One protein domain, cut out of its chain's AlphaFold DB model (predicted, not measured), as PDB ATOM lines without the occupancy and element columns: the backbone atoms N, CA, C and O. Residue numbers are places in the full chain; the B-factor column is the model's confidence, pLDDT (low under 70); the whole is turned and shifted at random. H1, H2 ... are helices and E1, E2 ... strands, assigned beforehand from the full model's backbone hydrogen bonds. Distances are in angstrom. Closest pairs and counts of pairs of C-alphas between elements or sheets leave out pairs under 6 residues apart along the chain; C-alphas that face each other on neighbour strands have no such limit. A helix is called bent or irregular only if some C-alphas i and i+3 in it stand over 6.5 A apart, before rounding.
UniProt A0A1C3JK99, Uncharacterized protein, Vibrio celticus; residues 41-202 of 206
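What this domain is: This is residues 41 to 202 of the 206 residues of an uncharacterized protein of Vibrio celticus (UniProt A0A1C3JK99). One strongly twisted sheet curls round helix H2, and its long strands E2 and E4 run out as a ribbon toward a cluster of three small helices, H1, H5 and H6. H3 packs on E5 on the body, and H4 packs on E2 and E4. The printed part has 162 residues, with seven named strands and six named helices in the order E1 E2 E3 H1 E4 E5 H2 E6 E7 H3 H4 H5 H6. The sheet is branched, its neighbour pairs antiparallel; the class is mixed, helices and strands. The whole is compact, with a radius of gyration of the C-alphas of 17.5 A, yet elongated, spanning 60 by 37 by 24 A.

Where its parts are: Start at Leu 41; residues 41 to 52 hold no named element. Find C-alpha 53 at (-46.628, -20.497, 5.329), where E1, residues 53 to 57, begins. Next come E2, residues 61 to 70, 28.0 A long, E3, residues 74 to 77, and H1, residues 84 to 87. E4, residues 92 to 102, runs 28.5 A and bends by 59 degrees at residue 99. E5 is residues 107 to 113, 18.4 A. H2, residues 122 to 130, is irregular: C-alphas 125 and 128 are 7.0 A apart. E6, residues 135 to 142, runs 22.0 A, E7, residues 145 to 152, 23.6 A, and H3, residues 161 to 173, 17.9 A. H4 is residues 178 to 181, H5 187 to 191, and H6 194 to 202, ending at C-alpha 202, (-49.087, -59.988, 23.436).

How they stand to each other: Begin at E4, which has E1 and E2 on one side and E5 on the other. Look for N 56 and O 101 at 2.9 A for E1 and E4, N 63 and O 97 at 2.9 A for E2 and E4, and N 98 and O 111 at 3.0 A in the hairpin E4 and E5. E1 and E6 are antiparallel neighbours, with N 55 and O 137 within hydrogen-bond range at 2.9 A; the hairpin E6 and E7 has N 138 and O 149 at 2.8 A, and the hairpin E2 and E3 has N 68 and O 76 at 2.8 A. The closest C-alphas of H2 and E7, Leu 122 and Tyr 146, are 5.6 A apart. H3 is on the sheet at a height of 10.4 A; its closest C-alpha to E5 is Ile 164, 6.8 A from that of Val 108. H4 is on the sheet, over none of its strands, with the C-alphas of Ser 179 and Val 65 6.0 A apart. H1 only grazes the sheet with residues 85 to 86; it touches H5, closest C-alphas Leu 84 and Asp 187, 6.8 A, and only just touches H6, with 3 pairs of C-alphas within 8 A, the closest Met 85 and Ile 196, 6.8 A. In H3, H5 and H6 every O i to N i+4 pair is within hydrogen-bond range, in H2 3 of 5; H1 and H4 are too short for such a pair.

The domain as a whole: The C-alphas farthest apart, Glu 155 and Phe 202, are 60.4 A apart. The printed part has no cut and no long link. Mean pLDDT of the printed part is 88.9; look for values under 70 at residues 41 to 42 and 50 to 51.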
ATOM      1  N   LEU A  41     -30.931 -27.906  20.567       43.12
ATOM      2  CA  LEU A  41     -32.138 -27.068  20.504       43.12
ATOM      3  C   LEU A  41     -31.897 -25.951  19.457       43.12
ATOM      4  O   LEU A  41     -30.941 -25.204  19.618       43.12
ATOM      5  N   ALA A  42     -32.690 -25.735  18.407       57.59
ATOM      6  CA  ALA A  42     -33.947 -26.354  18.012       57.59
ATOM      7  C   ALA A  42     -34.142 -26.209  16.487       57.59
ATOM      8  O   ALA A  42     -34.460 -25.116  16.018       57.59
ATOM      9  N   LEU A  43     -34.018 -27.291  15.703       79.25
ATOM     10  CA  LEU A  43     -34.674 -27.307  14.390       79.25
ATOM     11  C   LEU A  43     -36.183 -27.281  14.618       79.25
ATOM     12  O   LEU A  43     -36.733 -28.120  15.335       79.25
ATOM     13  N   GLN A  44     -36.855 -26.321  13.995       86.81
ATOM     14  CA  GLN A  44     -38.296 -26.175  14.111       86.81
ATOM     15  C   GLN A  44     -38.984 -26.664  12.842       86.81
ATOM     16  O   GLN A  44     -38.569 -26.365  11.721       86.81
ATOM     17  N   ALA A  45     -40.065 -27.415  13.021       90.19
ATOM     18  CA  ALA A  45     -40.939 -27.762  11.915       90.19
ATOM     19  C   ALA A  45     -41.801 -26.551  11.530       90.19
ATOM     20  O   ALA A  45     -42.274 -25.819  12.400       90.19
ATOM     21  N   VAL A  46     -42.066 -26.382  10.236       89.88
ATOM     22  CA  VAL A  46     -43.105 -25.455   9.767       89.88
ATOM     23  C   VAL A  46     -44.462 -25.927  10.296       89.88
ATOM     24  O   VAL A  46     -44.853 -27.081  10.071       89.88
ATOM     25  N   ASP A  47     -45.196 -25.048  10.983       87.31
ATOM     26  CA  ASP A  47     -46.561 -25.339  11.419       87.31
ATOM     27  C   ASP A  47     -47.569 -24.942  10.336       87.31
ATOM     28  O   ASP A  47     -47.827 -23.771  10.092       87.31
ATOM     29  N   LEU A  48     -48.166 -25.949   9.698       85.94
ATOM     30  CA  LEU A  48     -49.235 -25.773   8.712       85.94
ATOM     31  C   LEU A  48     -50.632 -26.021   9.304       85.94
ATOM     32  O   LEU A  48     -51.578 -26.256   8.555       85.94
ATOM     33  N   LYS A  49     -50.795 -26.120  10.632       73.94
ATOM     34  CA  LYS A  49     -52.106 -26.447  11.224       73.94
ATOM     35  C   LYS A  49     -53.072 -25.270  11.252       73.94
ATOM     36  O   LYS A  49     -54.267 -25.518  11.129       73.94
ATOM     37  N   ASN A  50     -52.575 -24.048  11.444       59.69
ATOM     38  CA  ASN A  50     -53.416 -22.882  11.744       59.69
ATOM     39  C   ASN A  50     -53.096 -21.639  10.895       59.69
ATOM     40  O   ASN A  50     -53.663 -20.579  11.153       59.69
ATOM     41  N   SER A  51     -52.198 -21.739   9.916       65.50
ATOM     42  CA  SER A  51     -51.734 -20.596   9.123       65.50
ATOM     43  C   SER A  51     -51.324 -21.008   7.712       65.50
ATOM     44  O   SER A  51     -51.081 -22.186   7.435       65.50
ATOM     45  N   SER A  52     -51.240 -20.015   6.827       84.81
ATOM     46  CA  SER A  52     -50.419 -20.110   5.626       84.81
ATOM     47  C   SER A  52     -48.939 -20.010   6.009       84.81
ATOM     48  O   SER A  52     -48.589 -19.395   7.019       84.81
ATOM     49  N   ALA A  53     -48.075 -20.637   5.218       92.50
ATOM     50  CA  ALA A  53     -46.628 -20.497   5.329       92.50
ATOM     51  C   ALA A  53     -46.076 -19.861   4.055       92.50
ATOM     52  O   ALA A  53     -46.425 -20.294   2.957       92.50
ATOM     53  N   GLU A  54     -45.200 -18.874   4.216       94.75
ATOM     54  CA  GLU A  54     -44.531 -18.168   3.124       94.75
ATOM     55  C   GLU A  54     -43.065 -18.595   3.101       94.75
ATOM     56  O   GLU A  54     -42.274 -18.187   3.951       94.75
ATOM     57  N   LEU A  55     -42.711 -19.479   2.169       95.19
ATOM     58  CA  LEU A  55     -41.464 -20.239   2.227       95.19
ATOM     59  C   LEU A  55     -40.606 -20.040   0.979       95.19
ATOM     60  O   LEU A  55     -41.125 -19.914  -0.126       95.19
ATOM     61  N   THR A  56     -39.288 -20.144   1.123       94.62
ATOM     62  CA  THR A  56     -38.382 -20.348  -0.016       94.62
ATOM     63  C   THR A  56     -37.548 -21.605   0.177       94.62
ATOM     64  O   THR A  56     -36.899 -21.797   1.203       94.62
ATOM     65  N   PHE A  57     -37.544 -22.457  -0.848       93.31
ATOM     66  CA  PHE A  57     -36.589 -23.553  -0.960       93.31
ATOM     67  C   PHE A  57     -35.254 -22.994  -1.450       93.31
ATOM     68  O   PHE A  57     -35.200 -22.338  -2.493       93.31
ATOM     69  N   PHE A  58     -34.192 -23.272  -0.703       90.12
ATOM     70  CA  PHE A  58     -32.834 -22.828  -1.024       90.12
ATOM     71  C   PHE A  58     -31.891 -23.987  -1.379       90.12
ATOM     72  O   PHE A  58     -30.776 -23.764  -1.833       90.12
ATOM     73  N   THR A  59     -32.345 -25.235  -1.230       88.31
ATOM     74  CA  THR A  59     -31.617 -26.433  -1.660       88.31
ATOM     75  C   THR A  59     -32.593 -27.508  -2.154       88.31
ATOM     76  O   THR A  59     -33.700 -27.621  -1.619       88.31
ATOM     77  N   PRO A  60     -32.214 -28.317  -3.164       87.31
ATOM     78  CA  PRO A  60     -32.999 -29.470  -3.595       87.31
ATOM     79  C   PRO A  60     -32.821 -30.690  -2.676       87.31
ATOM     80  O   PRO A  60     -33.390 -31.749  -2.943       87.31
ATOM     81  N   MET A  61     -31.993 -30.592  -1.634       88.75
ATOM     82  CA  MET A  61     -31.764 -31.690  -0.703       88.75
ATOM     83  C   MET A  61     -32.946 -31.861   0.247       88.75
ATOM     84  O   MET A  61     -33.504 -30.897   0.768       88.75
ATOM     85  N   ALA A  62     -33.297 -33.114   0.498       91.50
ATOM     86  CA  ALA A  62     -34.290 -33.493   1.481       91.50
ATOM     87  C   ALA A  62     -33.820 -34.715   2.269       91.50
ATOM     88  O   ALA A  62     -32.936 -35.462   1.849       91.50
ATOM     89  N   GLU A  63     -34.445 -34.948   3.412       92.00
ATOM     90  CA  GLU A  63     -34.243 -36.160   4.197       92.00
ATOM     91  C   GLU A  63     -35.552 -36.938   4.236       92.00
ATOM     92  O   GLU A  63     -36.600 -36.411   4.613       92.00
ATOM     93  N   LYS A  64     -35.517 -38.209   3.843       92.56
ATOM     94  CA  LYS A  64     -36.635 -39.109   4.095       92.56
ATOM     95  C   LYS A  64     -36.511 -39.640   5.515       92.56
ATOM     96  O   LYS A  64     -35.535 -40.310   5.846       92.56
ATOM     97  N   VAL A  65     -37.529 -39.368   6.320       90.94
ATOM     98  CA  VAL A  65     -37.598 -39.766   7.726       90.94
ATOM     99  C   VAL A  65     -38.699 -40.791   7.934       90.94
ATOM    100  O   VAL A  65     -39.792 -40.665   7.366       90.94
ATOM    101  N   TYR A  66     -38.423 -41.783   8.771       92.69
ATOM    102  CA  TYR A  66     -39.397 -42.771   9.217       92.69
ATOM    103  C   TYR A  66     -39.750 -42.521  10.683       92.69
ATOM    104  O   TYR A  66     -38.880 -42.287  11.520       92.69
ATOM    105  N   PHE A  67     -41.038 -42.552  11.011       93.12
ATOM    106  CA  PHE A  67     -41.511 -42.216  12.352       93.12
ATOM    107  C   PHE A  67     -42.770 -42.996  12.730       93.12
ATOM    108  O   PHE A  67     -43.490 -43.530  11.885       93.12
ATOM    109  N   HIS A  68     -43.056 -43.007  14.027       93.62
ATOM    110  CA  HIS A  68     -44.274 -43.538  14.620       93.62
ATOM    111  C   HIS A  68     -45.053 -42.403  15.280       93.62
ATOM    112  O   HIS A  68     -44.468 -41.534  15.924       93.62
ATOM    113  N   TYR A  69     -46.378 -42.402  15.145       91.69
ATOM    114  CA  TYR A  69     -47.225 -41.537  15.965       91.69
ATOM    115  C   TYR A  69     -47.681 -42.286  17.214       91.69
ATOM    116  O   TYR A  69     -48.256 -43.372  17.116       91.69
ATOM    117  N   MET A  70     -47.472 -41.678  18.376       89.31
ATOM    118  CA  MET A  70     -47.893 -42.203  19.667       89.31
ATOM    119  C   MET A  70     -48.700 -41.168  20.441       89.31
ATOM    120  O   MET A  70     -48.281 -40.023  20.624       89.31
ATOM    121  N   ASN A  71     -49.868 -41.579  20.931       85.69
ATOM    122  CA  ASN A  71     -50.712 -40.694  21.722       85.69
ATOM    123  C   ASN A  71     -49.995 -40.291  23.023       85.69
ATOM    124  O   ASN A  71     -49.443 -41.143  23.713       85.69
ATOM    125  N   GLY A  72     -49.989 -38.997  23.343       85.81
ATOM    126  CA  GLY A  72     -49.251 -38.440  24.487       85.81
ATOM    127  C   GLY A  72     -47.757 -38.176  24.246       85.81
ATOM    128  O   GLY A  72     -47.156 -37.458  25.036       85.81
ATOM    129  N   PHE A  73     -47.177 -38.677  23.150       86.81
ATOM    130  CA  PHE A  73     -45.757 -38.487  22.807       86.81
ATOM    131  C   PHE A  73     -45.540 -37.788  21.456       86.81
ATOM    132  O   PHE A  73     -44.470 -37.242  21.208       86.81
ATOM    133  N   GLY A  74     -46.554 -37.762  20.587       89.88
ATOM    134  CA  GLY A  74     -46.471 -37.135  19.271       89.88
ATOM    135  C   GLY A  74     -45.777 -38.025  18.241       89.88
ATOM    136  O   GLY A  74     -45.990 -39.237  18.217       89.88
ATOM    137  N   PHE A  75     -45.007 -37.412  17.341       91.50
ATOM    138  CA  PHE A  75     -44.230 -38.123  16.324       91.50
ATOM    139  C   PHE A  75     -42.839 -38.453  16.872       91.50
ATOM    140  O   PHE A  75     -42.095 -37.550  17.249       91.50
ATOM    141  N   LEU A  76     -42.503 -39.740  16.900       91.50
ATOM    142  CA  LEU A  76     -41.226 -40.264  17.374       91.50
ATOM    143  C   LEU A  76     -40.461 -40.893  16.216       91.50
ATOM    144  O   LEU A  76     -41.043 -41.664  15.449       91.50
ATOM    145  N   GLN A  77     -39.167 -40.604  16.093       92.69
ATOM    146  CA  GLN A  77     -38.336 -41.226  15.062       92.69
ATOM    147  C   GLN A  77     -38.299 -42.747  15.224       92.69
ATOM    148  O   GLN A  77     -38.217 -43.275  16.335       92.69
ATOM    149  N   CYS A  78     -38.325 -43.454  14.100       91.25
ATOM    150  CA  CYS A  78     -38.055 -44.880  14.075       91.25
ATOM    151  C   CYS A  78     -36.547 -45.122  14.227       91.25
ATOM    152  O   CYS A  78     -35.743 -44.482  13.552       91.25
ATOM    153  N   SER A  79     -36.141 -46.065  15.081       87.94
ATOM    154  CA  SER A  79     -34.720 -46.392  15.269       87.94
ATOM    155  C   SER A  79     -34.153 -47.362  14.219       87.94
ATOM    156  O   SER A  79     -32.936 -47.547  14.188       87.94
ATOM    157  N   GLY A  80     -34.993 -47.912  13.329       85.81
ATOM    158  CA  GLY A  80     -34.604 -48.830  12.250       85.81
ATOM    159  C   GLY A  80     -35.045 -50.280  12.488       85.81
ATOM    160  O   GLY A  80     -36.124 -50.519  13.034       85.81
ATOM    161  N   SER A  81     -34.210 -51.237  12.068       79.19
ATOM    162  CA  SER A  81     -34.492 -52.687  12.026       79.19
ATOM    163  C   SER A  81     -34.979 -53.286  13.345       79.19
ATOM    164  O   SER A  81     -35.833 -54.170  13.336       79.19
ATOM    165  N   ASP A  82     -34.483 -52.779  14.472       83.38
ATOM    166  CA  ASP A  82     -34.762 -53.317  15.808       83.38
ATOM    167  C   ASP A  82     -35.698 -52.427  16.635       83.38
ATOM    168  O   ASP A  82     -35.839 -52.602  17.844       83.38
ATOM    169  N   CYS A  83     -36.382 -51.485  15.981       89.25
ATOM    170  CA  CYS A  83     -37.270 -50.542  16.646       89.25
ATOM    171  C   CYS A  83     -38.360 -51.259  17.460       89.25
ATOM    172  O   CYS A  83     -39.205 -51.982  16.918       89.25
ATOM    173  N   LEU A  84     -38.395 -51.006  18.776       91.56
ATOM    174  CA  LEU A  84     -39.406 -51.577  19.671       91.56
ATOM    175  C   LEU A  84     -40.833 -51.193  19.261       91.56
ATOM    176  O   LEU A  84     -41.744 -52.007  19.405       91.56
ATOM    177  N   MET A  85     -41.036 -50.004  18.685       93.81
ATOM    178  CA  MET A  85     -42.341 -49.586  18.160       93.81
ATOM    179  C   MET A  85     -42.754 -50.409  16.929       93.81
ATOM    180  O   MET A  85     -43.914 -50.820  16.838       93.81
ATOM    181  N   CYS A  86     -41.812 -50.729  16.029       93.31
ATOM    182  CA  CYS A  86     -42.055 -51.651  14.913       93.31
ATOM    183  C   CYS A  86     -42.422 -53.049  15.427       93.31
ATOM    184  O   CYS A  86     -43.433 -53.619  15.012       93.31
ATOM    185  N   ARG A  87     -41.664 -53.577  16.399       91.88
ATOM    186  CA  ARG A  87     -41.940 -54.881  17.035       91.88
ATOM    187  C   ARG A  87     -43.294 -54.902  17.754       91.88
ATOM    188  O   ARG A  87     -44.000 -55.908  17.719       91.88
ATOM    189  N   ALA A  88     -43.700 -53.775  18.338       92.12
ATOM    190  CA  ALA A  88     -45.013 -53.569  18.948       92.12
ATOM    191  C   ALA A  88     -46.152 -53.337  17.927       92.12
ATOM    192  O   ALA A  88     -47.305 -53.140  18.324       92.12
ATOM    193  N   GLN A  89     -45.868 -53.367  16.619       91.81
ATOM    194  CA  GLN A  89     -46.825 -53.084  15.541       91.81
ATOM    195  C   GLN A  89     -47.516 -51.718  15.689       91.81
ATOM    196  O   GLN A  89     -48.712 -51.564  15.421       91.81
ATOM    197  N   ILE A  90     -46.774 -50.716  16.156       92.56
ATOM    198  CA  ILE A  90     -47.194 -49.321  16.050       92.56
ATOM    199  C   ILE A  90     -46.940 -48.887  14.611       92.56
ATOM    200  O   ILE A  90     -45.868 -49.140  14.061       92.56
ATOM    201  N   LYS A  91     -47.941 -48.253  13.991       93.00
ATOM    202  CA  LYS A  91     -47.888 -47.870  12.578       93.00
ATOM    203  C   LYS A  91     -46.625 -47.054  12.291       93.00
ATOM    204  O   LYS A  91     -46.354 -46.072  12.981       93.00
ATOM    205  N   LEU A  92     -45.886 -47.490  11.278       92.25
ATOM    206  CA  LEU A  92     -44.774 -46.757  10.699       92.25
ATOM    207  C   LEU A  92     -45.307 -45.865   9.579       92.25
ATOM    208  O   LEU A  92     -46.055 -46.326   8.715       92.25
ATOM    209  N   ASP A  93     -44.916 -44.601   9.592       92.81
ATOM    210  CA  ASP A  93     -45.158 -43.651   8.514       92.81
ATOM    211  C   ASP A  93     -43.828 -43.016   8.081       92.81
ATOM    212  O   ASP A  93     -42.790 -43.187   8.723       92.81
ATOM    213  N   SER A  94     -43.848 -42.291   6.962       92.56
ATOM    214  CA  SER A  94     -42.682 -41.548   6.480       92.56
ATOM    215  C   SER A  94     -43.059 -40.176   5.940       92.56
ATOM    216  O   SER A  94     -44.220 -39.923   5.598       92.56
ATOM    217  N   ARG A  95     -42.072 -39.279   5.890       93.12
ATOM    218  CA  ARG A  95     -42.153 -37.946   5.277       93.12
ATOM    219  C   ARG A  95     -40.848 -37.618   4.563       93.12
ATOM    220  O   ARG A  95     -39.801 -38.156   4.911       93.12
ATOM    221  N   TYR A  96     -40.931 -36.714   3.597       94.06
ATOM    222  CA  TYR A  96     -39.776 -35.979   3.096       94.06
ATOM    223  C   TYR A  96     -39.667 -34.672   3.871       94.06
ATOM    224  O   TYR A  96     -40.656 -33.953   4.021       94.06
ATOM    225  N   LEU A  97     -38.486 -34.397   4.393       94.75
ATOM    226  CA  LEU A  97     -38.169 -33.194   5.138       94.75
ATOM    227  C   LEU A  97     -37.343 -32.285   4.245       94.75
ATOM    228  O   LEU A  97     -36.314 -32.716   3.734       94.75
ATOM    229  N   PHE A  98     -37.803 -31.054   4.061       94.44
ATOM    230  CA  PHE A  98     -37.110 -30.049   3.264       94.44
ATOM    231  C   PHE A  98     -36.686 -28.901   4.167       94.44
ATOM    232  O   PHE A  98     -37.534 -28.395   4.908       94.44
ATOM    233  N   PRO A  99     -35.426 -28.459   4.103       94.50
ATOM    234  CA  PRO A  99     -35.051 -27.205   4.715       94.50
ATOM    235  C   PRO A  99     -35.614 -26.061   3.861       94.50
ATOM    236  O   PRO A  99     -35.535 -26.062   2.630       94.50
ATOM    237  N   VAL A 100     -36.250 -25.109   4.526       94.94
ATOM    238  CA  VAL A 100     -36.915 -23.963   3.905       94.94
ATOM    239  C   VAL A 100     -36.616 -22.718   4.718       94.94
ATOM    240  O   VAL A 100     -36.485 -22.792   5.936       94.94
ATOM    241  N   TYR A 101     -36.515 -21.576   4.056       93.69
ATOM    242  CA  TYR A 101     -36.512 -20.291   4.740       93.69
ATOM    243  C   TYR A 101     -37.961 -19.841   4.933       93.69
ATOM    244  O   TYR A 101     -38.705 -19.757   3.954       93.69
ATOM    245  N   ASP A 102     -38.364 -19.607   6.177       93.69
ATOM    246  CA  ASP A 102     -39.672 -19.060   6.535       93.69
ATOM    247  C   ASP A 102     -39.585 -17.531   6.546       93.69
ATOM    248  O   ASP A 102     -38.865 -16.952   7.357       93.69
ATOM    249  N   HIS A 103     -40.302 -16.869   5.637       92.94
ATOM    250  CA  HIS A 103     -40.256 -15.409   5.491       92.94
ATOM    251  C   HIS A 103     -41.005 -14.660   6.590       92.94
ATOM    252  O   HIS A 103     -40.741 -13.478   6.800       92.94
ATOM    253  N   ILE A 104     -41.943 -15.314   7.278       91.25
ATOM    254  CA  ILE A 104     -42.718 -14.684   8.350       91.25
ATOM    255  C   ILE A 104     -41.895 -14.647   9.633       91.25
ATOM    256  O   ILE A 104     -41.872 -13.629  10.324       91.25
ATOM    257  N   GLU A 105     -41.206 -15.743   9.938       89.44
ATOM    258  CA  GLU A 105     -40.354 -15.830  11.127       89.44
ATOM    259  C   GLU A 105     -38.901 -15.419  10.865       89.44
ATOM    260  O   GLU A 105     -38.162 -15.118  11.801       89.44
ATOM    261  N   GLY A 106     -38.493 -15.345   9.597       91.38
ATOM    262  CA  GLY A 106     -37.145 -14.966   9.189       91.38
ATOM    263  C   GLY A 106     -36.094 -15.997   9.593       91.38
ATOM    264  O   GLY A 106     -34.979 -15.622   9.948       91.38
ATOM    265  N   GLU A 107     -36.438 -17.285   9.615       91.75
ATOM    266  CA  GLU A 107     -35.565 -18.370  10.081       91.75
ATOM    267  C   GLU A 107     -35.616 -19.586   9.153       91.75
ATOM    268  O   GLU A 107     -36.584 -19.806   8.422       91.75
ATOM    269  N   VAL A 108     -34.562 -20.407   9.198       93.00
ATOM    270  CA  VAL A 108     -34.563 -21.703   8.516       93.00
ATOM    271  C   VAL A 108     -35.365 -22.709   9.340       93.00
ATOM    272  O   VAL A 108     -35.112 -22.919  10.525       93.00
ATOM    273  N   LYS A 109     -36.317 -23.369   8.683       94.38
ATOM    274  CA  LYS A 109     -37.205 -24.382   9.255       94.38
ATOM    275  C   LYS A 109     -37.233 -25.647   8.414       94.38
ATOM    276  O   LYS A 109     -36.719 -25.698   7.300       94.38
ATOM    277  N   VAL A 110     -37.892 -26.676   8.941       94.81
ATOM    278  CA  VAL A 110     -38.112 -27.944   8.240       94.81
ATOM    279  C   VAL A 110     -39.571 -28.089   7.829       94.81
ATOM    280  O   VAL A 110     -40.470 -28.239   8.661       94.81
ATOM    281  N   LEU A 111     -39.818 -28.115   6.524       95.31
ATOM    282  CA  LEU A 111     -41.114 -28.466   5.964       95.31
ATOM    283  C   LEU A 111     -41.250 -29.992   5.897       95.31
ATOM    284  O   LEU A 111     -40.539 -30.664   5.148       95.31
ATOM    285  N   ALA A 112     -42.197 -30.545   6.655       93.38
ATOM    286  CA  ALA A 112     -42.454 -31.981   6.697       93.38
ATOM    287  C   ALA A 112     -43.580 -32.384   5.728       93.38
ATOM    288  O   ALA A 112     -44.762 -32.134   5.978       93.38
ATOM    289  N   VAL A 113     -43.224 -33.068   4.643       92.50
ATOM    290  CA  VAL A 113     -44.102 -33.334   3.497       92.50
ATOM    291  C   VAL A 113     -44.479 -34.818   3.427       92.50
ATOM    292  O   VAL A 113     -43.598 -35.675   3.337       92.50
ATOM    293  N   PRO A 114     -45.777 -35.174   3.441       90.06
ATOM    294  CA  PRO A 114     -46.206 -36.554   3.222       90.06
ATOM    295  C   PRO A 114     -45.821 -37.049   1.816       90.06
ATOM    296  O   PRO A 114     -46.023 -36.307   0.857       90.06
ATOM    297  N   PRO A 115     -45.390 -38.312   1.639       87.69
ATOM    298  CA  PRO A 115     -44.935 -38.855   0.351       87.69
ATOM    299  C   PRO A 115     -46.086 -39.174  -0.624       87.69
ATOM    300  O   PRO A 115     -45.940 -39.982  -1.534       87.69
ATOM    301  N   SER A 116     -47.281 -38.621  -0.402       88.62
ATOM    302  CA  SER A 116     -48.451 -38.930  -1.220       88.62
ATOM    303  C   SER A 116     -48.369 -38.224  -2.568       88.62
ATOM    304  O   SER A 116     -48.281 -37.003  -2.602       88.62
ATOM    305  N   GLU A 117     -48.524 -38.977  -3.655       87.06
ATOM    306  CA  GLU A 117     -48.575 -38.478  -5.043       87.06
ATOM    307  C   GLU A 117     -50.006 -38.159  -5.526       87.06
ATOM    308  O   GLU A 117     -50.263 -37.987  -6.717       87.06
ATOM    309  N   LYS A 118     -50.991 -38.149  -4.620       87.38
ATOM    310  CA  LYS A 118     -52.387 -37.894  -4.992       87.38
ATOM    311  C   LYS A 118     -52.569 -36.439  -5.449       87.38
ATOM    312  O   LYS A 118     -51.918 -35.548  -4.916       87.38
ATOM    313  N   PRO A 119     -53.515 -36.150  -6.357       83.88
ATOM    314  CA  PRO A 119     -53.874 -34.769  -6.659       83.88
ATOM    315  C   PRO A 119     -54.212 -33.992  -5.377       83.88
ATOM    316  O   PRO A 119     -54.882 -34.530  -4.495       83.88
ATOM    317  N   LYS A 120     -53.758 -32.736  -5.290       85.94
ATOM    318  CA  LYS A 120     -53.917 -31.835  -4.129       85.94
ATOM    319  C   LYS A 120     -53.184 -32.236  -2.837       85.94
ATOM    320  O   LYS A 120     -53.339 -31.553  -1.824       85.94
ATOM    321  N   SER A 121     -52.366 -33.294  -2.834       90.44
ATOM    322  CA  SER A 121     -51.387 -33.487  -1.757       90.44
ATOM    323  C   SER A 121     -50.227 -32.498  -1.915       90.44
ATOM    324  O   SER A 121     -50.031 -31.903  -2.977       90.44
ATOM    325  N   LEU A 122     -49.459 -32.293  -0.845       91.44
ATOM    326  CA  LEU A 122     -48.403 -31.284  -0.837       91.44
ATOM    327  C   LEU A 122     -47.242 -31.628  -1.784       91.44
ATOM    328  O   LEU A 122     -46.783 -30.773  -2.534       91.44
ATOM    329  N   PHE A 123     -46.795 -32.887  -1.781       91.50
ATOM    330  CA  PHE A 123     -45.610 -33.337  -2.518       91.50
ATOM    331  C   PHE A 123     -45.614 -33.009  -4.028       91.50
ATOM    332  O   PHE A 123     -44.691 -32.325  -4.476       91.50
ATOM    333  N   PRO A 124     -46.629 -33.400  -4.827       90.44
ATOM    334  CA  PRO A 124     -46.657 -33.090  -6.255       90.44
ATOM    335  C   PRO A 124     -46.775 -31.588  -6.540       90.44
ATOM    336  O   PRO A 124     -46.380 -31.146  -7.615       90.44
ATOM    337  N   GLN A 125     -47.295 -30.800  -5.594       92.94
ATOM    338  CA  GLN A 125     -47.476 -29.358  -5.762       92.94
ATOM    339  C   GLN A 125     -46.198 -28.562  -5.494       92.94
ATOM    340  O   GLN A 125     -45.941 -27.593  -6.198       92.94
ATOM    341  N   ILE A 126     -45.372 -28.977  -4.529       92.44
ATOM    342  CA  ILE A 126     -44.094 -28.300  -4.250       92.44
ATOM    343  C   ILE A 126     -42.970 -28.738  -5.193       92.44
ATOM    344  O   ILE A 126     -41.985 -28.020  -5.361       92.44
ATOM    345  N   LYS A 127     -43.120 -29.906  -5.831       88.12
ATOM    346  CA  LYS A 127     -42.125 -30.524  -6.717       88.12
ATOM    347  C   LYS A 127     -41.495 -29.563  -7.740       88.12
ATOM    348  O   LYS A 127     -40.272 -29.580  -7.871       88.12
ATOM    349  N   PRO A 128     -42.251 -28.699  -8.439       87.75
ATOM    350  CA  PRO A 128     -41.672 -27.766  -9.405       87.75
ATOM    351  C   PRO A 128     -40.829 -26.640  -8.787       87.75
ATOM    352  O   PRO A 128     -40.077 -25.997  -9.516       87.75
ATOM    353  N   TYR A 129     -40.991 -26.362  -7.490       88.81
ATOM    354  CA  TYR A 129     -40.404 -25.202  -6.810       88.81
ATOM    355  C   TYR A 129     -39.145 -25.565  -6.028       88.81
ATOM    356  O   TYR A 129     -38.201 -24.781  -5.997       88.81
ATOM    357  N   VAL A 130     -39.088 -26.787  -5.489       85.75
ATOM    358  CA  VAL A 130     -37.877 -27.342  -4.862       85.75
ATOM    359  C   VAL A 130     -36.703 -27.361  -5.847       85.75
ATOM    360  O   VAL A 130     -35.577 -27.046  -5.482       85.75
ATOM    361  N   THR A 131     -36.959 -27.712  -7.112       73.38
ATOM    362  CA  THR A 131     -35.909 -27.869  -8.134       73.38
ATOM    363  C   THR A 131     -35.447 -26.556  -8.751       73.38
ATOM    364  O   THR A 131     -34.304 -26.462  -9.190       73.38
ATOM    365  N   LYS A 132     -36.328 -25.552  -8.818       72.56
ATOM    366  CA  LYS A 132     -36.012 -24.237  -9.390       72.56
ATOM    367  C   LYS A 132     -35.338 -23.308  -8.384       72.56
ATOM    368  O   LYS A 132     -34.472 -22.540  -8.790       72.56
ATOM    369  N   GLY A 133     -35.730 -23.386  -7.109       75.38
ATOM    370  CA  GLY A 133     -35.276 -22.473  -6.060       75.38
ATOM    371  C   GLY A 133     -35.698 -21.015  -6.292       75.38
ATOM    372  O   GLY A 133     -36.284 -20.669  -7.320       75.38
ATOM    373  N   GLY A 134     -35.425 -20.149  -5.311       80.38
ATOM    374  CA  GLY A 134     -35.498 -18.686  -5.475       80.38
ATOM    375  C   GLY A 134     -36.897 -18.090  -5.695       80.38
ATOM    376  O   GLY A 134     -37.021 -16.941  -6.114       80.38
ATOM    377  N   GLN A 135     -37.955 -18.858  -5.435       90.19
ATOM    378  CA  GLN A 135     -39.344 -18.397  -5.493       90.19
ATOM    379  C   GLN A 135     -39.921 -18.267  -4.084       90.19
ATOM    380  O   GLN A 135     -39.524 -19.003  -3.174       90.19
ATOM    381  N   LEU A 136     -40.887 -17.363  -3.923       93.75
ATOM    382  CA  LEU A 136     -41.752 -17.353  -2.750       93.75
ATOM    383  C   LEU A 136     -42.857 -18.386  -2.972       93.75
ATOM    384  O   LEU A 136     -43.569 -18.313  -3.974       93.75
ATOM    385  N   VAL A 137     -42.974 -19.352  -2.070       95.25
ATOM    386  CA  VAL A 137     -43.954 -20.437  -2.107       95.25
ATOM    387  C   VAL A 137     -44.893 -20.288  -0.918       95.25
ATOM    388  O   VAL A 137     -44.514 -20.563   0.219       95.25
ATOM    389  N   SER A 138     -46.128 -19.898  -1.203       95.25
ATOM    390  CA  SER A 138     -47.220 -19.829  -0.239       95.25
ATOM    391  C   SER A 138     -47.893 -21.196  -0.147       95.25
ATOM    392  O   SER A 138     -48.322 -21.755  -1.164       95.25
ATOM    393  N   ILE A 139     -47.987 -21.751   1.058       95.56
ATOM    394  CA  ILE A 139     -48.629 -23.043   1.323       95.56
ATOM    395  C   ILE A 139     -49.763 -22.835   2.315       95.56
ATOM    396  O   ILE A 139     -49.528 -22.435   3.453       95.56
ATOM    397  N   GLU A 140     -50.977 -23.194   1.914       92.94
ATOM    398  CA  GLU A 140     -52.142 -23.240   2.792       92.94
ATOM    399  C   GLU A 140     -52.644 -24.679   2.923       92.94
ATOM    400  O   GLU A 140     -52.694 -25.445   1.954       92.94
ATOM    401  N   LYS A 141     -53.008 -25.077   4.145       89.19
ATOM    402  CA  LYS A 141     -53.543 -26.409   4.419       89.19
ATOM    403  C   LYS A 141     -55.049 -26.356   4.637       89.19
ATOM    404  O   LYS A 141     -55.527 -25.834   5.638       89.19
ATOM    405  N   ASN A 142     -55.780 -27.053   3.774       86.38
ATOM    406  CA  ASN A 142     -57.234 -27.144   3.796       86.38
ATOM    407  C   ASN A 142     -57.675 -28.585   4.094       86.38
ATOM    408  O   ASN A 142     -57.954 -29.402   3.210       86.38
ATOM    409  N   GLY A 143     -57.697 -28.925   5.387       84.50
ATOM    410  CA  GLY A 143     -57.991 -30.277   5.867       84.50
ATOM    411  C   GLY A 143     -56.906 -31.280   5.458       84.50
ATOM    412  O   GLY A 143     -55.799 -31.264   5.999       84.50
ATOM    413  N   PHE A 144     -57.231 -32.180   4.524       81.31
ATOM    414  CA  PHE A 144     -56.280 -33.149   3.950       81.31
ATOM    415  C   PHE A 144     -55.621 -32.669   2.651       81.31
ATOM    416  O   PHE A 144     -54.695 -33.325   2.170       81.31
ATOM    417  N   ASN A 145     -56.098 -31.557   2.092       88.88
ATOM    418  CA  ASN A 145     -55.582 -30.967   0.865       88.88
ATOM    419  C   ASN A 145     -54.650 -29.798   1.182       88.88
ATOM    420  O   ASN A 145     -54.661 -29.257   2.290       88.88
ATOM    421  N   TYR A 146     -53.876 -29.410   0.179       91.44
ATOM    422  CA  TYR A 146     -53.016 -28.238   0.212       91.44
ATOM    423  C   TYR A 146     -53.300 -27.390  -1.015       91.44
ATOM    424  O   TYR A 146     -53.513 -27.948  -2.093       91.44
ATOM    425  N   ASP A 147     -53.249 -26.079  -0.839       92.75
ATOM    426  CA  ASP A 147     -53.215 -25.112  -1.924       92.75
ATOM    427  C   ASP A 147     -51.825 -24.469  -1.904       92.75
ATOM    428  O   ASP A 147     -51.376 -23.950  -0.880       92.75
ATOM    429  N   VAL A 148     -51.098 -24.613  -3.013       94.56
ATOM    430  CA  VAL A 148     -49.719 -24.137  -3.147       94.56
ATOM    431  C   VAL A 148     -49.649 -23.150  -4.294       94.56
ATOM    432  O   VAL A 148     -50.028 -23.457  -5.428       94.56
ATOM    433  N   HIS A 149     -49.111 -21.974  -4.004       93.25
ATOM    434  CA  HIS A 149     -48.901 -20.917  -4.978       93.25
ATOM    435  C   HIS A 149     -47.449 -20.470  -4.926       93.25
ATOM    436  O   HIS A 149     -46.871 -20.367  -3.852       93.25
ATOM    437  N   ALA A 150     -46.854 -20.210  -6.088       92.56
ATOM    438  CA  ALA A 150     -45.503 -19.679  -6.158       92.56
ATOM    439  C   ALA A 150     -45.471 -18.402  -6.989       92.56
ATOM    440  O   ALA A 150     -46.048 -18.340  -8.080       92.56
ATOM    441  N   THR A 151     -44.759 -17.407  -6.485       93.31
ATOM    442  CA  THR A 151     -44.518 -16.128  -7.150       93.31
ATOM    443  C   THR A 151     -43.015 -15.864  -7.233       93.31
ATOM    444  O   THR A 151     -42.195 -16.565  -6.632       93.31
ATOM    445  N   ALA A 152     -42.623 -14.883  -8.047       91.12
ATOM    446  CA  ALA A 152     -41.266 -14.357  -7.959       91.12
ATOM    447  C   ALA A 152     -41.057 -13.766  -6.560       91.12
ATOM    448  O   ALA A 152     -41.984 -13.167  -6.014       91.12
ATOM    449  N   LEU A 153     -39.858 -13.937  -6.000       89.31
ATOM    450  CA  LEU A 153     -39.527 -13.380  -4.697       89.31
ATOM    451  C   LEU A 153     -39.693 -11.844  -4.743       89.31
ATOM    452  O   LEU A 153     -39.042 -11.198  -5.570       89.31
ATOM    453  N   PRO A 154     -40.592 -11.255  -3.933       87.38
ATOM    454  CA  PRO A 154     -40.781  -9.809  -3.913       87.38
ATOM    455  C   PRO A 154     -39.520  -9.082  -3.432       87.38
ATOM    456  O   PRO A 154     -38.796  -9.606  -2.594       87.38
ATOM    457  N   GLU A 155     -39.310  -7.830  -3.855       85.56
ATOM    458  CA  GLU A 155     -38.150  -7.020  -3.424       85.56
ATOM    459  C   GLU A 155     -38.050  -6.843  -1.898       85.56
ATOM    460  O   GLU A 155     -36.960  -6.653  -1.366       85.56
ATOM    461  N   TYR A 156     -39.179  -6.910  -1.186       83.19
ATOM    462  CA  TYR A 156     -39.225  -6.807   0.275       83.19
ATOM    463  C   TYR A 156     -38.977  -8.138   1.000       83.19
ATOM    464  O   TYR A 156     -38.764  -8.132   2.210       83.19
ATOM    465  N   ALA A 157     -39.053  -9.273   0.302       83.44
ATOM    466  CA  ALA A 157     -38.861 -10.597   0.884       83.44
ATOM    467  C   ALA A 157     -37.372 -10.949   0.824       83.44
ATOM    468  O   ALA A 157     -36.905 -11.650  -0.074       83.44
ATOM    469  N   THR A 158     -36.609 -10.389   1.759       84.38
ATOM    470  CA  THR A 158     -35.173 -10.641   1.871       84.38
ATOM    471  C   THR A 158     -34.913 -11.984   2.535       84.38
ATOM    472  O   THR A 158     -35.480 -12.289   3.585       84.38
ATOM    473  N   ILE A 159     -34.004 -12.751   1.947       87.69
ATOM    474  CA  ILE A 159     -33.491 -13.984   2.530       87.69
ATOM    475  C   ILE A 159     -32.242 -13.641   3.341       87.69
ATOM    476  O   ILE A 159     -31.355 -12.940   2.854       87.69
ATOM    477  N   ASP A 160     -32.192 -14.109   4.584       90.94
ATOM    478  CA  ASP A 160     -31.012 -13.979   5.434       90.94
ATOM    479  C   ASP A 160     -29.983 -15.056   5.052       90.94
ATOM    480  O   ASP A 160     -30.063 -16.214   5.476       90.94
ATOM    481  N   GLU A 161     -29.038 -14.670   4.194       91.06
ATOM    482  CA  GLU A 161     -27.983 -15.554   3.686       91.06
ATOM    483  C   GLU A 161     -27.040 -16.049   4.792       91.06
ATOM    484  O   GLU A 161     -26.519 -17.163   4.698       91.06
ATOM    485  N   ASP A 162     -26.851 -15.278   5.869       90.38
ATOM    486  CA  ASP A 162     -26.015 -15.695   6.998       90.38
ATOM    487  C   ASP A 162     -26.676 -16.866   7.737       90.38
ATOM    488  O   ASP A 162     -26.012 -17.849   8.077       90.38
ATOM    489  N   LYS A 163     -28.005 -16.823   7.918       90.56
ATOM    490  CA  LYS A 163     -28.768 -17.943   8.500       90.56
ATOM    491  C   LYS A 163     -28.758 -19.180   7.609       90.56
ATOM    492  O   LYS A 163     -28.634 -20.292   8.124       90.56
ATOM    493  N   ILE A 164     -28.882 -19.010   6.291       90.44
ATOM    494  CA  ILE A 164     -28.792 -20.133   5.344       90.44
ATOM    495  C   ILE A 164     -27.394 -20.750   5.363       90.44
ATOM    496  O   ILE A 164     -27.277 -21.975   5.374       90.44
ATOM    497  N   THR A 165     -26.349 -19.925   5.398       91.44
ATOM    498  CA  THR A 165     -24.958 -20.388   5.439       91.44
ATOM    499  C   THR A 165     -24.690 -21.159   6.727       91.44
ATOM    500  O   THR A 165     -24.261 -22.306   6.664       91.44
ATOM    501  N   ALA A 166     -25.051 -20.597   7.886       90.31
ATOM    502  CA  ALA A 166     -24.891 -21.266   9.177       90.31
ATOM    503  C   ALA A 166     -25.647 -22.604   9.240       90.31
ATOM    504  O   ALA A 166     -25.112 -23.602   9.719       90.31
ATOM    505  N   PHE A 167     -26.876 -22.645   8.717       91.94
ATOM    506  CA  PHE A 167     -27.632 -23.890   8.611       91.94
ATOM    507  C   PHE A 167     -26.931 -24.907   7.704       91.94
ATOM    508  O   PHE A 167     -26.821 -26.077   8.069       91.94
ATOM    509  N   SER A 168     -26.473 -24.469   6.528       90.25
ATOM    510  CA  SER A 168     -25.827 -25.338   5.540       90.25
ATOM    511  C   SER A 168     -24.532 -25.929   6.094       90.25
ATOM    512  O   SER A 168     -24.333 -27.133   5.987       90.25
ATOM    513  N   ASP A 169     -23.723 -25.135   6.797       89.50
ATOM    514  CA  ASP A 169     -22.489 -25.595   7.443       89.50
ATOM    515  C   ASP A 169     -22.762 -26.675   8.507       89.50
ATOM    516  O   ASP A 169     -22.121 -27.734   8.515       89.50
ATOM    517  N   SER A 170     -23.741 -26.463   9.394       87.75
ATOM    518  CA  SER A 170     -24.131 -27.468  10.396       87.75
ATOM    519  C   SER A 170     -24.745 -28.719   9.751       87.75
ATOM    520  O   SER A 170     -24.545 -29.841  10.226       87.75
ATOM    521  N   PHE A 171     -25.493 -28.558   8.659       87.31
ATOM    522  CA  PHE A 171     -26.118 -29.668   7.945       87.31
ATOM    523  C   PHE A 171     -25.087 -30.540   7.216       87.31
ATOM    524  O   PHE A 171     -25.070 -31.767   7.394       87.31
ATOM    525  N   ASP A 172     -24.186 -29.901   6.469       86.19
ATOM    526  CA  ASP A 172     -23.134 -30.541   5.680       86.19
ATOM    527  C   ASP A 172     -22.069 -31.192   6.573       86.19
ATOM    528  O   ASP A 172     -21.602 -32.296   6.283       86.19
ATOM    529  N   SER A 173     -21.724 -30.564   7.705       84.88
ATOM    530  CA  SER A 173     -20.806 -31.143   8.703       84.88
ATOM    531  C   SER A 173     -21.405 -32.324   9.471       84.88
ATOM    532  O   SER A 173     -20.679 -33.137  10.049       84.88
ATOM    533  N   GLY A 174     -22.728 -32.449   9.467       84.69
ATOM    534  CA  GLY A 174     -23.443 -33.490  10.185       84.69
ATOM    535  C   GLY A 174     -23.752 -33.208  11.644       84.69
ATOM    536  O   GLY A 174     -24.197 -34.119  12.340       84.69
ATOM    537  N   GLU A 175     -23.556 -31.967  12.082       86.19
ATOM    538  CA  GLU A 175     -24.005 -31.484  13.385       86.19
ATOM    539  C   GLU A 175     -25.530 -31.554  13.520       86.19
ATOM    540  O   GLU A 175     -26.033 -31.887  14.593       86.19
ATOM    541  N   ILE A 176     -26.254 -31.292  12.427       87.19
ATOM    542  CA  ILE A 176     -27.714 -31.394  12.380       87.19
ATOM    543  C   ILE A 176     -28.211 -32.356  11.297       87.19
ATOM    544  O   ILE A 176     -27.602 -32.546  10.236       87.19
ATOM    545  N   ARG A 177     -29.376 -32.949  11.549       89.75
ATOM    546  CA  ARG A 177     -30.201 -33.682  10.587       89.75
ATOM    547  C   ARG A 177     -31.592 -33.062  10.564       89.75
ATOM    548  O   ARG A 177     -32.100 -32.590  11.578       89.75
ATOM    549  N   LEU A 178     -32.260 -33.082   9.412       92.50
ATOM    550  CA  LEU A 178     -33.627 -32.556   9.323       92.50
ATOM    551  C   LEU A 178     -34.575 -33.381  10.192       92.50
ATOM    552  O   LEU A 178     -35.535 -32.846  10.742       92.50
ATOM    553  N   SER A 179     -34.300 -34.681  10.328       91.62
ATOM    554  CA  SER A 179     -35.066 -35.596  11.173       91.62
ATOM    555  C   SER A 179     -35.062 -35.234  12.657       91.62
ATOM    556  O   SER A 179     -35.985 -35.655  13.357       91.62
ATOM    557  N   ASP A 180     -34.135 -34.393  13.122       89.44
ATOM    558  CA  ASP A 180     -34.037 -33.969  14.523       89.44
ATOM    559  C   ASP A 180     -35.257 -33.167  15.013       89.44
ATOM    560  O   ASP A 180     -35.463 -33.032  16.218       89.44
ATOM    561  N   ILE A 181     -36.153 -32.741  14.108       89.75
ATOM    562  CA  ILE A 181     -37.488 -32.226  14.472       89.75
ATOM    563  C   ILE A 181     -38.370 -33.257  15.192       89.75
ATOM    564  O   ILE A 181     -39.393 -32.906  15.786       89.75
ATOM    565  N   TYR A 182     -38.029 -34.540  15.095       89.44
ATOM    566  CA  TYR A 182     -38.712 -35.623  15.781       89.44
ATOM    567  C   TYR A 182     -37.824 -36.162  16.893       89.44
ATOM    568  O   TYR A 182     -36.657 -36.488  16.686       89.44
ATOM    569  N   ARG A 183     -38.404 -36.327  18.082       88.19
ATOM    570  CA  ARG A 183     -37.694 -36.925  19.210       88.19
ATOM    571  C   ARG A 183     -37.404 -38.395  18.923       88.19
ATOM    572  O   ARG A 183     -38.265 -39.121  18.423       88.19
ATOM    573  N   ILE A 184     -36.222 -38.846  19.323       87.62
ATOM    574  CA  ILE A 184     -35.934 -40.265  19.491       87.62
ATOM    575  C   ILE A 184     -36.040 -40.649  20.967       87.62
ATOM    576  O   ILE A 184     -35.612 -39.897  21.841       87.62
ATOM    577  N   LEU A 185     -36.635 -41.809  21.232       88.19
ATOM    578  CA  LEU A 185     -36.615 -42.444  22.545       88.19
ATOM    579  C   LEU A 185     -35.658 -43.631  22.514       88.19
ATOM    580  O   LEU A 185     -35.577 -44.351  21.515       88.19
ATOM    581  N   THR A 186     -34.944 -43.821  23.613       88.62
ATOM    582  CA  THR A 186     -34.154 -45.023  23.868       88.62
ATOM    583  C   THR A 186     -35.065 -46.231  24.069       88.62
ATOM    584  O   THR A 186     -36.251 -46.102  24.376       88.62
ATOM    585  N   ASP A 187     -34.503 -47.428  23.922       88.00
ATOM    586  CA  ASP A 187     -35.241 -48.668  24.164       88.00
ATOM    587  C   ASP A 187     -35.810 -48.740  25.587       88.00
ATOM    588  O   ASP A 187     -36.925 -49.221  25.770       88.00
ATOM    589  N   ASP A 188     -35.077 -48.237  26.580       88.50
ATOM    590  CA  ASP A 188     -35.531 -48.219  27.971       88.50
ATOM    591  C   ASP A 188     -36.701 -47.243  28.157       88.50
ATOM    592  O   ASP A 188     -37.747 -47.643  28.666       88.50
ATOM    593  N   GLU A 189     -36.606 -46.022  27.614       90.81
ATOM    594  CA  GLU A 189     -37.734 -45.078  27.610       90.81
ATOM    595  C   GLU A 189     -38.971 -45.649  26.899       90.81
ATOM    596  O   GLU A 189     -40.097 -45.398  27.322       90.81
ATOM    597  N   LEU A 190     -38.789 -46.412  25.814       90.94
ATOM    598  CA  LEU A 190     -39.893 -47.051  25.093       90.94
ATOM    599  C   LEU A 190     -40.517 -48.203  25.890       90.94
ATOM    600  O   LEU A 190     -41.737 -48.375  25.846       90.94
ATOM    601  N   ARG A 191     -39.718 -48.994  26.617       89.00
ATOM    602  CA  ARG A 191     -40.218 -50.077  27.483       89.00
ATOM    603  C   ARG A 191     -41.049 -49.547  28.645       89.00
ATOM    604  O   ARG A 191     -42.027 -50.192  29.011       89.00
ATOM    605  N   ASP A 192     -40.718 -48.363  29.146       91.88
ATOM    606  CA  ASP A 192     -41.472 -47.703  30.213       91.88
ATOM    607  C   ASP A 192     -42.865 -47.228  29.763       91.88
ATOM    608  O   ASP A 192     -43.701 -46.865  30.594       91.88
ATOM    609  N   ILE A 193     -43.166 -47.253  28.457       92.62
ATOM    610  CA  ILE A 193     -44.487 -46.893  27.936       92.62
ATOM    611  C   ILE A 193     -45.433 -48.104  28.028       92.62
ATOM    612  O   ILE A 193     -45.285 -49.064  27.259       92.62
ATOM    613  N   PRO A 194     -46.507 -48.055  28.851       92.69
ATOM    614  CA  PRO A 194     -47.353 -49.227  29.111       92.69
ATOM    615  C   PRO A 194     -48.070 -49.787  27.878       92.69
ATOM    616  O   PRO A 194     -48.497 -50.941  27.856       92.69
ATOM    617  N   GLU A 195     -48.296 -48.971  26.848       91.56
ATOM    618  CA  GLU A 195     -48.840 -49.463  25.580       91.56
ATOM    619  C   GLU A 195     -47.833 -50.346  24.832       91.56
ATOM    620  O   GLU A 195     -48.216 -51.423  24.365       91.56
ATOM    621  N   ILE A 196     -46.570 -49.919  24.742       91.94
ATOM    622  CA  ILE A 196     -45.508 -50.664  24.055       91.94
ATOM    623  C   ILE A 196     -45.276 -51.982  24.777       91.94
ATOM    624  O   ILE A 196     -45.355 -53.037  24.150       91.94
ATOM    625  N   GLU A 197     -45.087 -51.942  26.095       92.56
ATOM    626  CA  GLU A 197     -44.843 -53.141  26.893       92.56
ATOM    627  C   GLU A 197     -45.967 -54.178  26.728       92.56
ATOM    628  O   GLU A 197     -45.716 -55.348  26.424       92.56
ATOM    629  N   ARG A 198     -47.235 -53.752  26.849       92.38
ATOM    630  CA  ARG A 198     -48.392 -54.645  26.658       92.38
ATOM    631  C   ARG A 198     -48.421 -55.241  25.256       92.38
ATOM    632  O   ARG A 198     -48.649 -56.443  25.117       92.38
ATOM    633  N   ARG A 199     -48.181 -54.431  24.221       93.00
ATOM    634  CA  ARG A 199     -48.130 -54.905  22.832       93.00
ATOM    635  C   ARG A 199     -47.013 -55.931  22.638       93.00
ATOM    636  O   ARG A 199     -47.290 -56.985  22.079       93.00
ATOM    637  N   LEU A 200     -45.802 -55.681  23.141       91.94
ATOM    638  CA  LEU A 200     -44.677 -56.622  23.049       91.94
ATOM    639  C   LEU A 200     -44.995 -57.959  23.739       91.94
ATOM    640  O   LEU A 200     -44.775 -59.021  23.149       91.94
ATOM    641  N   ARG A 201     -45.603 -57.924  24.933       91.12
ATOM    642  CA  ARG A 201     -46.045 -59.131  25.656       91.12
ATOM    643  C   ARG A 201     -47.069 -59.941  24.856       91.12
ATOM    644  O   ARG A 201     -46.894 -61.147  24.702       91.12
ATOM    645  N   PHE A 202     -48.093 -59.301  24.282       89.62
ATOM    646  CA  PHE A 202     -49.087 -59.988  23.436       89.62
ATOM    647  C   PHE A 202     -48.492 -60.625  22.176       89.62
ATOM    648  O   PHE A 202     -49.114 -61.503  21.578       89.62
TER     649      PHE A 202